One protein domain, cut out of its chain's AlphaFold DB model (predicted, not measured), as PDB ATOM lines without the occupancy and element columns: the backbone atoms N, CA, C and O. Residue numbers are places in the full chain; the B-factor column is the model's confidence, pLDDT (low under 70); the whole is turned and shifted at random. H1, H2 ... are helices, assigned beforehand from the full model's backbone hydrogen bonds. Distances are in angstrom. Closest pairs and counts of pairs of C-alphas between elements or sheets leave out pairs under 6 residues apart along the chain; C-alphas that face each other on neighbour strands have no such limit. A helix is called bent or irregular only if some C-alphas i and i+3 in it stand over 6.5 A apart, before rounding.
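Overview. This is residues 92 to 167 of the 240 residues of an uncharacterized protein of Triplophysa tibetana (UniProt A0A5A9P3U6). Three helices form a loose, elongated frame: H1 and H2 meet close to their first residues in a wide corner, and H3 folds back over one side of H2 with a gap between them. The unnamed stretch of residues 92 to 104 crosses the side of H2 and H3 on its way to the first residue of H1, while H1 leads away from the other two helices and makes much of the length. The printed part has 76 residues, with three named helices in the order H1, H2, H3 and no named strand; the class is all helix, since helices hold 47 of the 47 residues in named elements. The whole is only just compact, close to loose, with a radius of gyration of the C-alphas of 13.5 A, and its C-alphas span 41 by 22 by 18 A.

Arrangement. The longest helix by residues is H1, residues 105 to 121. It is close to but not clearly touching H2, residues 129 to 144, with 1 pair of C-alphas within 8 A. The closest C-alphas of the two are those of Val 107 and Met 131, 6.1 A apart. H1 and H2 run opposite ways at a steep tilt of 68 degrees, only just short of about perpendicular, and their centres are 18.3 A apart. H2 and H3, residues 152 to 165, are near each other: 8 pairs of their C-alphas are within 10 A, and the closest pair is 8.1 A apart. H1 and H3 are apart. In H1, H2 and H3 every pair of O i and N i+4 is within hydrogen-bond range.

Along the chain. H1 measures 24.3 A from its first to its last C-alpha, from Tyr 105 at (108.926, 87.260, 84.944) to Asp 121 at (89.212, 78.200, 74.084). H2 runs from Cys 129 to Phe 144 and measures 22.0 A. H3 begins at Lys 152 and measures 19.6 A to the C-alpha of Lys 165 at (104.662, 92.427, 70.942). No helix is bent or irregular.

Size, cuts and confidence. The two C-alphas farthest apart are those of His 92 and Asp 121, 42.7 A. The C-alphas of the first and last printed residues, His 92 and Pro 167, are 27.4 A apart. The printed part has no cut. The links from H1 to H2 and from H2 to H3 are both short, with 7 residues each, and no link is long. The C-alphas of residues 92 to 104 lie 6 to 21 A from the mean of the C-alphas. The mean pLDDT of the printed part is 87.6; residue 92 and residues 166 to 167 are under 70.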
ATOM      1  N   HIS A  92     116.558 112.104  70.702       63.66
ATOM      2  CA  HIS A  92     116.069 111.153  69.708       63.66
ATOM      3  C   HIS A  92     114.626 111.468  69.276       63.66
ATOM      4  O   HIS A  92     113.761 111.670  70.133       63.66
ATOM      5  N   PRO A  93     114.336 111.497  67.960       82.38
ATOM      6  CA  PRO A  93     112.966 111.576  67.473       82.38
ATOM      7  C   PRO A  93     112.177 110.340  67.914       82.38
ATOM      8  O   PRO A  93     112.749 109.279  68.174       82.38
ATOM      9  N   TRP A  94     110.853 110.481  67.986       84.31
ATOM     10  CA  TRP A  94     109.977 109.362  68.318       84.31
ATOM     11  C   TRP A  94     110.206 108.193  67.345       84.31
ATOM     12  O   TRP A  94     110.248 108.426  66.131       84.31
ATOM     13  N   PRO A  95     110.367 106.951  67.833       86.19
ATOM     14  CA  PRO A  95     110.629 105.819  66.959       86.19
ATOM     15  C   PRO A  95     109.402 105.497  66.099       86.19
ATOM     16  O   PRO A  95     108.264 105.556  66.561       86.19
ATOM     17  N   THR A  96     109.629 105.107  64.845       79.25
ATOM     18  CA  THR A  96     108.561 104.627  63.948       79.25
ATOM     19  C   THR A  96     107.998 103.279  64.396       79.25
ATOM     20  O   THR A  96     106.818 103.011  64.192       79.25
ATOM     21  N   VAL A  97     108.829 102.457  65.045       81.12
ATOM     22  CA  VAL A  97     108.446 101.201  65.697       81.12
ATOM     23  C   VAL A  97     108.926 101.254  67.142       81.12
ATOM     24  O   VAL A  97     110.128 101.255  67.405       81.12
ATOM     25  N   PHE A  98     107.994 101.333  68.089       87.12
ATOM     26  CA  PHE A  98     108.326 101.415  69.507       87.12
ATOM     27  C   PHE A  98     108.723 100.038  70.058       87.12
ATOM     28  O   PHE A  98     107.966  99.072  69.971       87.12
ATOM     29  N   THR A  99     109.908  99.938  70.659       88.19
ATOM     30  CA  THR A  99     110.363  98.691  71.284       88.19
ATOM     31  C   THR A  99     109.740  98.538  72.665       88.19
ATOM     32  O   THR A  99     110.017  99.323  73.568       88.19
ATOM     33  N   ILE A 100     108.925  97.500  72.837       90.06
ATOM     34  CA  ILE A 100     108.306  97.190  74.127       90.06
ATOM     35  C   ILE A 100     109.361  96.629  75.093       90.06
ATOM     36  O   ILE A 100     110.064  95.684  74.721       90.06
ATOM     37  N   PRO A 101     109.495  97.209  76.300       90.12
ATOM     38  CA  PRO A 101     110.392  96.700  77.329       90.12
ATOM     39  C   PRO A 101     109.910  95.341  77.849       90.12
ATOM     40  O   PRO A 101     108.720  95.038  77.818       90.12
ATOM     41  N   THR A 102     110.839  94.535  78.356       89.06
ATOM     42  CA  THR A 102     110.507  93.309  79.094       89.06
ATOM     43  C   THR A 102     109.854  93.663  80.428       89.06
ATOM     44  O   THR A 102     110.237  94.646  81.073       89.06
ATOM     45  N   PHE A 103     108.900  92.848  80.857       91.25
ATOM     46  CA  PHE A 103     108.234  92.998  82.150       91.25
ATOM     47  C   PHE A 103     108.851  92.039  83.173       91.25
ATOM     48  O   PHE A 103     109.763  91.271  82.859       91.25
ATOM     49  N   SER A 104     108.388  92.065  84.422       92.31
ATOM     50  CA  SER A 104     108.782  91.041  85.383       92.31
ATOM     51  C   SER A 104     108.385  89.657  84.880       92.31
ATOM     52  O   SER A 104     107.372  89.469  84.201       92.31
ATOM     53  N   TYR A 105     109.165  88.659  85.287       90.31
ATOM     54  CA  TYR A 105     108.926  87.260  84.944       90.31
ATOM     55  C   TYR A 105     107.473  86.822  85.192       90.31
ATOM     56  O   TYR A 105     106.876  86.130  84.370       90.31
ATOM     57  N   ASN A 106     106.876  87.259  86.306       88.69
ATOM     58  CA  ASN A 106     105.494  86.929  86.647       88.69
ATOM     59  C   ASN A 106     104.490  87.554  85.672       88.69
ATOM     60  O   ASN A 106     103.524  86.893  85.285       88.69
ATOM     61  N   VAL A 107     104.698  88.816  85.283       90.94
ATOM     62  CA  VAL A 107     103.842  89.500  84.308       90.94
ATOM     63  C   VAL A 107     103.940  88.810  82.953       90.94
ATOM     64  O   VAL A 107     102.909  88.450  82.389       90.94
ATOM     65  N   GLU A 108     105.153  88.543  82.471       90.56
ATOM     66  CA  GLU A 108     105.369  87.863  81.189       90.56
ATOM     67  C   GLU A 108     104.764  86.454  81.170       90.56
ATOM     68  O   GLU A 108     104.077  86.087  80.217       90.56
ATOM     69  N   LEU A 109     104.938  85.679  82.246       88.56
ATOM     70  CA  LEU A 109     104.367  84.338  82.361       88.56
ATOM     71  C   LEU A 109     102.833  84.367  82.338       88.56
ATOM     72  O   LEU A 109     102.202  83.542  81.674       88.56
ATOM     73  N   ARG A 110     102.215  85.328  83.034       90.06
ATOM     74  CA  ARG A 110     100.752  85.488  83.046       90.06
ATOM     75  C   ARG A 110     100.212  85.939  81.695       90.06
ATOM     76  O   ARG A 110      99.182  85.419  81.272       90.06
ATOM     77  N   LEU A 111     100.899  86.861  81.023       89.56
ATOM     78  CA  LEU A 111     100.557  87.291  79.665       89.56
ATOM     79  C   LEU A 111     100.624  86.108  78.691       89.56
ATOM     80  O   LEU A 111      99.671  85.859  77.955       89.56
ATOM     81  N   LYS A 112     101.686  85.301  78.774       87.69
ATOM     82  CA  LYS A 112     101.857  84.099  77.956       87.69
ATOM     83  C   LYS A 112     100.749  83.068  78.179       87.69
ATOM     84  O   LYS A 112     100.116  82.649  77.215       87.69
ATOM     85  N   HIS A 113     100.477  82.691  79.430       89.06
ATOM     86  CA  HIS A 113      99.403  81.741  79.738       89.06
ATOM     87  C   HIS A 113      98.026  82.265  79.316       89.06
ATOM     88  O   HIS A 113      97.189  81.499  78.845       89.06
ATOM     89  N   GLY A 114      97.789  83.570  79.465       88.69
ATOM     90  CA  GLY A 114      96.567  84.212  78.998       88.69
ATOM     91  C   GLY A 114      96.386  84.108  77.489       88.69
ATOM     92  O   GLY A 114      95.302  83.756  77.029       88.69
ATOM     93  N   ASN A 115      97.456  84.344  76.729       86.31
ATOM     94  CA  ASN A 115      97.447  84.185  75.278       86.31
ATOM     95  C   ASN A 115      97.213  82.725  74.869       86.31
ATOM     96  O   ASN A 115      96.408  82.462  73.980       86.31
ATOM     97  N   GLU A 116      97.860  81.767  75.535       87.50
ATOM     98  CA  GLU A 116      97.652  80.334  75.283       87.50
ATOM     99  C   GLU A 116      96.200  79.907  75.542       87.50
ATOM    100  O   GLU A 116      95.602  79.220  74.712       87.50
ATOM    101  N   ALA A 117      95.607  80.345  76.656       85.19
ATOM    102  CA  ALA A 117      94.205  80.078  76.967       85.19
ATOM    103  C   ALA A 117      93.276  80.706  75.915       85.19
ATOM    104  O   ALA A 117      92.412  80.024  75.369       85.19
ATOM    105  N   TYR A 118      93.522  81.961  75.531       87.31
ATOM    106  CA  TYR A 118      92.736  82.644  74.506       87.31
ATOM    107  C   TYR A 118      92.746  81.911  73.158       87.31
ATOM    108  O   TYR A 118      91.700  81.765  72.529       87.31
ATOM    109  N   ILE A 119      93.900  81.396  72.723       85.38
ATOM    110  CA  ILE A 119      94.008  80.616  71.479       85.38
ATOM    111  C   ILE A 119      93.257  79.285  71.599       85.38
ATOM    112  O   ILE A 119      92.621  78.845  70.641       85.38
ATOM    113  N   LYS A 120      93.330  78.633  72.765       82.38
ATOM    114  CA  LYS A 120      92.770  77.296  72.981       82.38
ATOM    115  C   LYS A 120      91.245  77.291  73.043       82.38
ATOM    116  O   LYS A 120      90.618  76.418  72.447       82.38
ATOM    117  N   ASP A 121      90.650  78.211  73.793       89.44
ATOM    118  CA  ASP A 121      89.212  78.200  74.084       89.44
ATOM    119  C   ASP A 121      88.557  79.593  74.066       89.44
ATOM    120  O   ASP A 121      87.355  79.715  74.308       89.44
ATOM    121  N   GLY A 122      89.307  80.646  73.721       81.12
ATOM    122  CA  GLY A 122      88.816  82.024  73.718       81.12
ATOM    123  C   GLY A 122      88.759  82.667  75.105       81.12
ATOM    124  O   GLY A 122      88.182  83.748  75.237       81.12
ATOM    125  N   THR A 123      89.332  82.038  76.139       86.25
ATOM    126  CA  THR A 123      89.349  82.593  77.497       86.25
ATOM    127  C   THR A 123      90.131  83.901  77.549       86.25
ATOM    128  O   THR A 123      91.294  83.977  77.159       86.25
ATOM    129  N   LEU A 124      89.494  84.948  78.076       87.44
ATOM    130  CA  LEU A 124      90.108  86.262  78.234       87.44
ATOM    131  C   LEU A 124      90.989  86.314  79.489       87.44
ATOM    132  O   LEU A 124      90.533  86.016  80.596       87.44
ATOM    133  N   LEU A 125      92.237  86.765  79.336       88.38
ATOM    134  CA  LEU A 125      93.132  87.000  80.465       88.38
ATOM    135  C   LEU A 125      92.630  88.154  81.339       88.38
ATOM    136  O   LEU A 125      92.451  89.283  80.881       88.38
ATOM    137  N   LYS A 126      92.506  87.897  82.640       89.94
ATOM    138  CA  LYS A 126      92.283  88.943  83.637       89.94
ATOM    139  C   LYS A 126      93.611  89.597  84.034       89.94
ATOM    140  O   LYS A 126      94.406  89.007  84.771       89.94
ATOM    141  N   ILE A 127      93.814  90.836  83.592       89.62
ATOM    142  CA  ILE A 127      94.915  91.693  84.050       89.62
ATOM    143  C   ILE A 127      94.566  92.198  85.458       89.62
ATOM    144  O   ILE A 127      93.504  92.782  85.666       89.62
ATOM    145  N   SER A 128      95.417  91.916  86.450       91.62
ATOM    146  CA  SER A 128      95.248  92.453  87.810       91.62
ATOM    147  C   SER A 128      95.835  93.861  87.922       91.62
ATOM    148  O   SER A 128      96.722  94.211  87.148       91.62
ATOM    149  N   CYS A 129      95.384  94.636  88.914       92.38
ATOM    150  CA  CYS A 129      95.851  96.007  89.158       92.38
ATOM    151  C   CYS A 129      97.389  96.097  89.209       92.38
ATOM    152  O   CYS A 129      97.983  96.892  88.492       92.38
ATOM    153  N   ASP A 130      98.037  95.192  89.948       91.06
ATOM    154  CA  ASP A 130      99.500  95.188  90.093       91.06
ATOM    155  C   ASP A 130     100.235  94.968  88.762       91.06
ATOM    156  O   ASP A 130     101.229  95.632  88.486       91.06
ATOM    157  N   MET A 131      99.711  94.086  87.895       91.38
ATOM    158  CA  MET A 131     100.290  93.873  86.563       91.38
ATOM    159  C   MET A 131     100.129  95.114  85.695       91.38
ATOM    160  O   MET A 131     101.029  95.465  84.943       91.38
ATOM    161  N   GLN A 132      98.963  95.757  85.771       92.25
ATOM    162  CA  GLN A 132      98.676  96.947  84.987       92.25
ATOM    163  C   GLN A 132      99.623  98.086  85.366       92.25
ATOM    164  O   GLN A 132     100.190  98.708  84.473       92.25
ATOM    165  N   THR A 133      99.821  98.333  86.661       95.44
ATOM    166  CA  THR A 133     100.759  99.355  87.143       95.44
ATOM    167  C   THR A 133     102.175  99.062  86.664       95.44
ATOM    168  O   THR A 133     102.808  99.937  86.090       95.44
ATOM    169  N   GLU A 134     102.644  97.820  86.795       93.88
ATOM    170  CA  GLU A 134     103.996  97.452  86.370       93.88
ATOM    171  C   GLU A 134     104.211  97.631  84.856       93.88
ATOM    172  O   GLU A 134     105.220  98.193  84.424       93.88
ATOM    173  N   ILE A 135     103.242  97.195  84.044       91.94
ATOM    174  CA  ILE A 135     103.280  97.362  82.586       91.94
ATOM    175  C   ILE A 135     103.315  98.850  82.229       91.94
ATOM    176  O   ILE A 135     104.126  99.268  81.401       91.94
ATOM    177  N   LEU A 136     102.457  99.660  82.852       94.12
ATOM    178  CA  LEU A 136     102.384 101.094  82.585       94.12
ATOM    179  C   LEU A 136     103.645 101.834  83.037       94.12
ATOM    180  O   LEU A 136     104.119 102.683  82.288       94.12
ATOM    181  N   ASP A 137     104.219 101.489  84.187       94.19
ATOM    182  CA  ASP A 137     105.458 102.093  84.686       94.19
ATOM    183  C   ASP A 137     106.632 101.793  83.753       94.19
ATOM    184  O   ASP A 137     107.384 102.698  83.385       94.19
ATOM    185  N   LYS A 138     106.757 100.542  83.291       93.94
ATOM    186  CA  LYS A 138     107.807 100.153  82.339       93.94
ATOM    187  C   LYS A 138     107.655 100.849  80.993       93.94
ATOM    188  O   LYS A 138     108.645 101.297  80.413       93.94
ATOM    189  N   LEU A 139     106.424 100.984  80.503       93.50
ATOM    190  CA  LEU A 139     106.151 101.735  79.279       93.50
ATOM    191  C   LEU A 139     106.430 103.226  79.464       93.50
ATOM    192  O   LEU A 139     107.051 103.829  78.594       93.50
ATOM    193  N   ALA A 140     106.036 103.812  80.594       92.38
ATOM    194  CA  ALA A 140     106.294 105.211  80.902       92.38
ATOM    195  C   ALA A 140     107.798 105.499  80.974       92.38
ATOM    196  O   ALA A 140     108.247 106.470  80.371       92.38
ATOM    197  N   GLU A 141     108.583 104.637  81.625       91.62
ATOM    198  CA  GLU A 141     110.048 104.714  81.673       91.62
ATOM    199  C   GLU A 141     110.651 104.713  80.255       91.62
ATOM    200  O   GLU A 141     111.435 105.598  79.901       91.62
ATOM    201  N   ALA A 142     110.219 103.776  79.407       91.19
ATOM    202  CA  ALA A 142     110.688 103.664  78.028       91.19
ATOM    203  C   ALA A 142     110.259 104.857  77.154       91.19
ATOM    204  O   ALA A 142     111.049 105.365  76.361       91.19
ATOM    205  N   MET A 143     109.026 105.344  77.306       91.62
ATOM    206  CA  MET A 143     108.508 106.508  76.578       91.62
ATOM    207  C   MET A 143     109.216 107.796  77.008       91.62
ATOM    208  O   MET A 143     109.541 108.635  76.163       91.62
ATOM    209  N   PHE A 144     109.518 107.929  78.301       90.50
ATOM    210  CA  PHE A 144     110.190 109.093  78.871       90.50
ATOM    211  C   PHE A 144     111.620 109.268  78.350       90.50
ATOM    212  O   PHE A 144     112.103 110.401  78.280       90.50
ATOM    213  N   ALA A 145     112.274 108.180  77.920       88.62
ATOM    214  CA  ALA A 145     113.577 108.239  77.261       88.62
ATOM    215  C   ALA A 145     113.550 109.090  75.978       88.62
ATOM    216  O   ALA A 145     114.533 109.770  75.689       88.62
ATOM    217  N   TYR A 146     112.420 109.102  75.261       87.44
ATOM    218  CA  TYR A 146     112.224 109.887  74.039       87.44
ATOM    219  C   TYR A 146     111.543 111.224  74.327       87.44
ATOM    220  O   TYR A 146     112.010 112.283  73.907       87.44
ATOM    221  N   LYS A 147     110.416 111.196  75.051       88.69
ATOM    222  CA  LYS A 147     109.564 112.371  75.248       88.69
ATOM    223  C   LYS A 147     108.865 112.329  76.597       88.69
ATOM    224  O   LYS A 147     108.138 111.397  76.911       88.69
ATOM    225  N   ALA A 148     109.013 113.410  77.363       86.94
ATOM    226  CA  ALA A 148     108.406 113.526  78.689       86.94
ATOM    227  C   ALA A 148     106.867 113.551  78.659       86.94
ATOM    228  O   ALA A 148     106.222 113.166  79.629       86.94
ATOM    229  N   LYS A 149     106.284 114.043  77.558       85.50
ATOM    230  CA  LYS A 149     104.834 114.120  77.340       85.50
ATOM    231  C   LYS A 149     104.496 113.700  75.910       85.50
ATOM    232  O   LYS A 149     104.446 114.559  75.026       85.50
ATOM    233  N   PRO A 150     104.338 112.396  75.656       88.62
ATOM    234  CA  PRO A 150     103.943 111.912  74.346       88.62
ATOM    235  C   PRO A 150     102.512 112.333  73.993       88.62
ATOM    236  O   PRO A 150     101.656 112.504  74.860       88.62
ATOM    237  N   ASN A 151     102.267 112.544  72.704       91.38
ATOM    238  CA  ASN A 151     100.971 112.902  72.147       91.38
ATOM    239  C   ASN A 151     100.079 111.657  72.017       91.38
ATOM    240  O   ASN A 151     100.555 110.523  72.032       91.38
ATOM    241  N   LYS A 152      98.775 111.851  71.810       91.69
ATOM    242  CA  LYS A 152      97.810 110.751  71.672       91.69
ATOM    243  C   LYS A 152      98.189 109.752  70.572       91.69
ATOM    244  O   LYS A 152      98.035 108.555  70.779       91.69
ATOM    245  N   GLU A 153      98.703 110.217  69.434       90.75
ATOM    246  CA  GLU A 153      99.125 109.333  68.332       90.75
ATOM    247  C   GLU A 153     100.374 108.504  68.677       90.75
ATOM    248  O   GLU A 153     100.458 107.328  68.336       90.75
ATOM    249  N   GLU A 154     101.308 109.081  69.434       91.00
ATOM    250  CA  GLU A 154     102.505 108.392  69.937       91.00
ATOM    251  C   GLU A 154     102.116 107.317  70.966       91.00
ATOM    252  O   GLU A 154     102.587 106.183  70.906       91.00
ATOM    253  N   ILE A 155     101.165 107.632  71.853       90.56
ATOM    254  CA  ILE A 155     100.591 106.670  72.806       90.56
ATOM    255  C   ILE A 155      99.876 105.529  72.068       90.56
ATOM    256  O   ILE A 155     100.042 104.365  72.429       90.56
ATOM    257  N   LYS A 156      99.110 105.826  71.008       89.50
ATOM    258  CA  LYS A 156      98.486 104.788  70.170       89.50
ATOM    259  C   LYS A 156      99.532 103.894  69.512       89.50
ATOM    260  O   LYS A 156      99.339 102.687  69.490       89.50
ATOM    261  N   SER A 157     100.627 104.464  69.011       90.62
ATOM    262  CA  SER A 157     101.732 103.688  68.440       90.62
ATOM    263  C   SER A 157     102.316 102.709  69.463       90.62
ATOM    264  O   SER A 157     102.505 101.542  69.137       90.62
ATOM    265  N   VAL A 158     102.496 103.129  70.720       91.56
ATOM    266  CA  VAL A 158     102.951 102.245  71.811       91.56
ATOM    267  C   VAL A 158     101.928 101.158  72.114       91.56
ATOM    268  O   VAL A 158     102.305 100.009  72.303       91.56
ATOM    269  N   ALA A 159     100.636 101.491  72.134       90.19
ATOM    270  CA  ALA A 159      99.581 100.506  72.347       90.19
ATOM    271  C   ALA A 159      99.535  99.465  71.216       90.19
ATOM    272  O   ALA A 159      99.410  98.275  71.491       90.19
ATOM    273  N   ILE A 160      99.688  99.893  69.959       85.75
ATOM    274  CA  ILE A 160      99.786  98.994  68.800       85.75
ATOM    275  C   ILE A 160     101.031  98.119  68.929       85.75
ATOM    276  O   ILE A 160     100.915  96.904  68.848       85.75
ATOM    277  N   ALA A 161     102.194  98.707  69.218       88.06
ATOM    278  CA  ALA A 161     103.431  97.961  69.414       88.06
ATOM    279  C   ALA A 161     103.326  96.967  70.578       88.06
ATOM    280  O   ALA A 161     103.871  95.873  70.491       88.06
ATOM    281  N   LEU A 162     102.605  97.310  71.653       88.62
ATOM    282  CA  LEU A 162     102.328  96.404  72.764       88.62
ATOM    283  C   LEU A 162     101.498  95.222  72.280       88.62
ATOM    284  O   LEU A 162     101.896  94.091  72.513       88.62
ATOM    285  N   LEU A 163     100.409  95.463  71.551       83.31
ATOM    286  CA  LEU A 163      99.580  94.400  70.975       83.31
ATOM    287  C   LEU A 163     100.368  93.524  69.986       83.31
ATOM    288  O   LEU A 163     100.261  92.303  70.040       83.31
ATOM    289  N   GLU A 164     101.209  94.125  69.143       78.81
ATOM    290  CA  GLU A 164     102.088  93.415  68.202       78.81
ATOM    291  C   GLU A 164     103.204  92.628  68.898       78.81
ATOM    292  O   GLU A 164     103.643  91.611  68.366       78.81
ATOM    293  N   LYS A 165     103.666  93.083  70.072       74.38
ATOM    294  CA  LYS A 165     104.662  92.427  70.942       74.38
ATOM    295  C   LYS A 165     104.060  91.454  71.948       74.38
ATOM    296  O   LYS A 165     104.818  90.728  72.583       74.38
ATOM    297  N   GLN A 166     102.735  91.340  72.008       64.25
ATOM    298  CA  GLN A 166     102.041  90.218  72.635       64.25
ATOM    299  C   GLN A 166     101.678  89.078  71.642       64.25
ATOM    300  O   GLN A 166     100.563  88.561  71.734       64.25
ATOM    301  N   PRO A 167     102.537  88.617  70.701       56.03
ATOM    302  CA  PRO A 167     102.239  87.459  69.881       56.03
ATOM    303  C   PRO A 167     102.712  86.214  70.632       56.03
ATOM    304  O   PRO A 167     103.876  86.124  70.985       56.03
TER     305      PRO A 167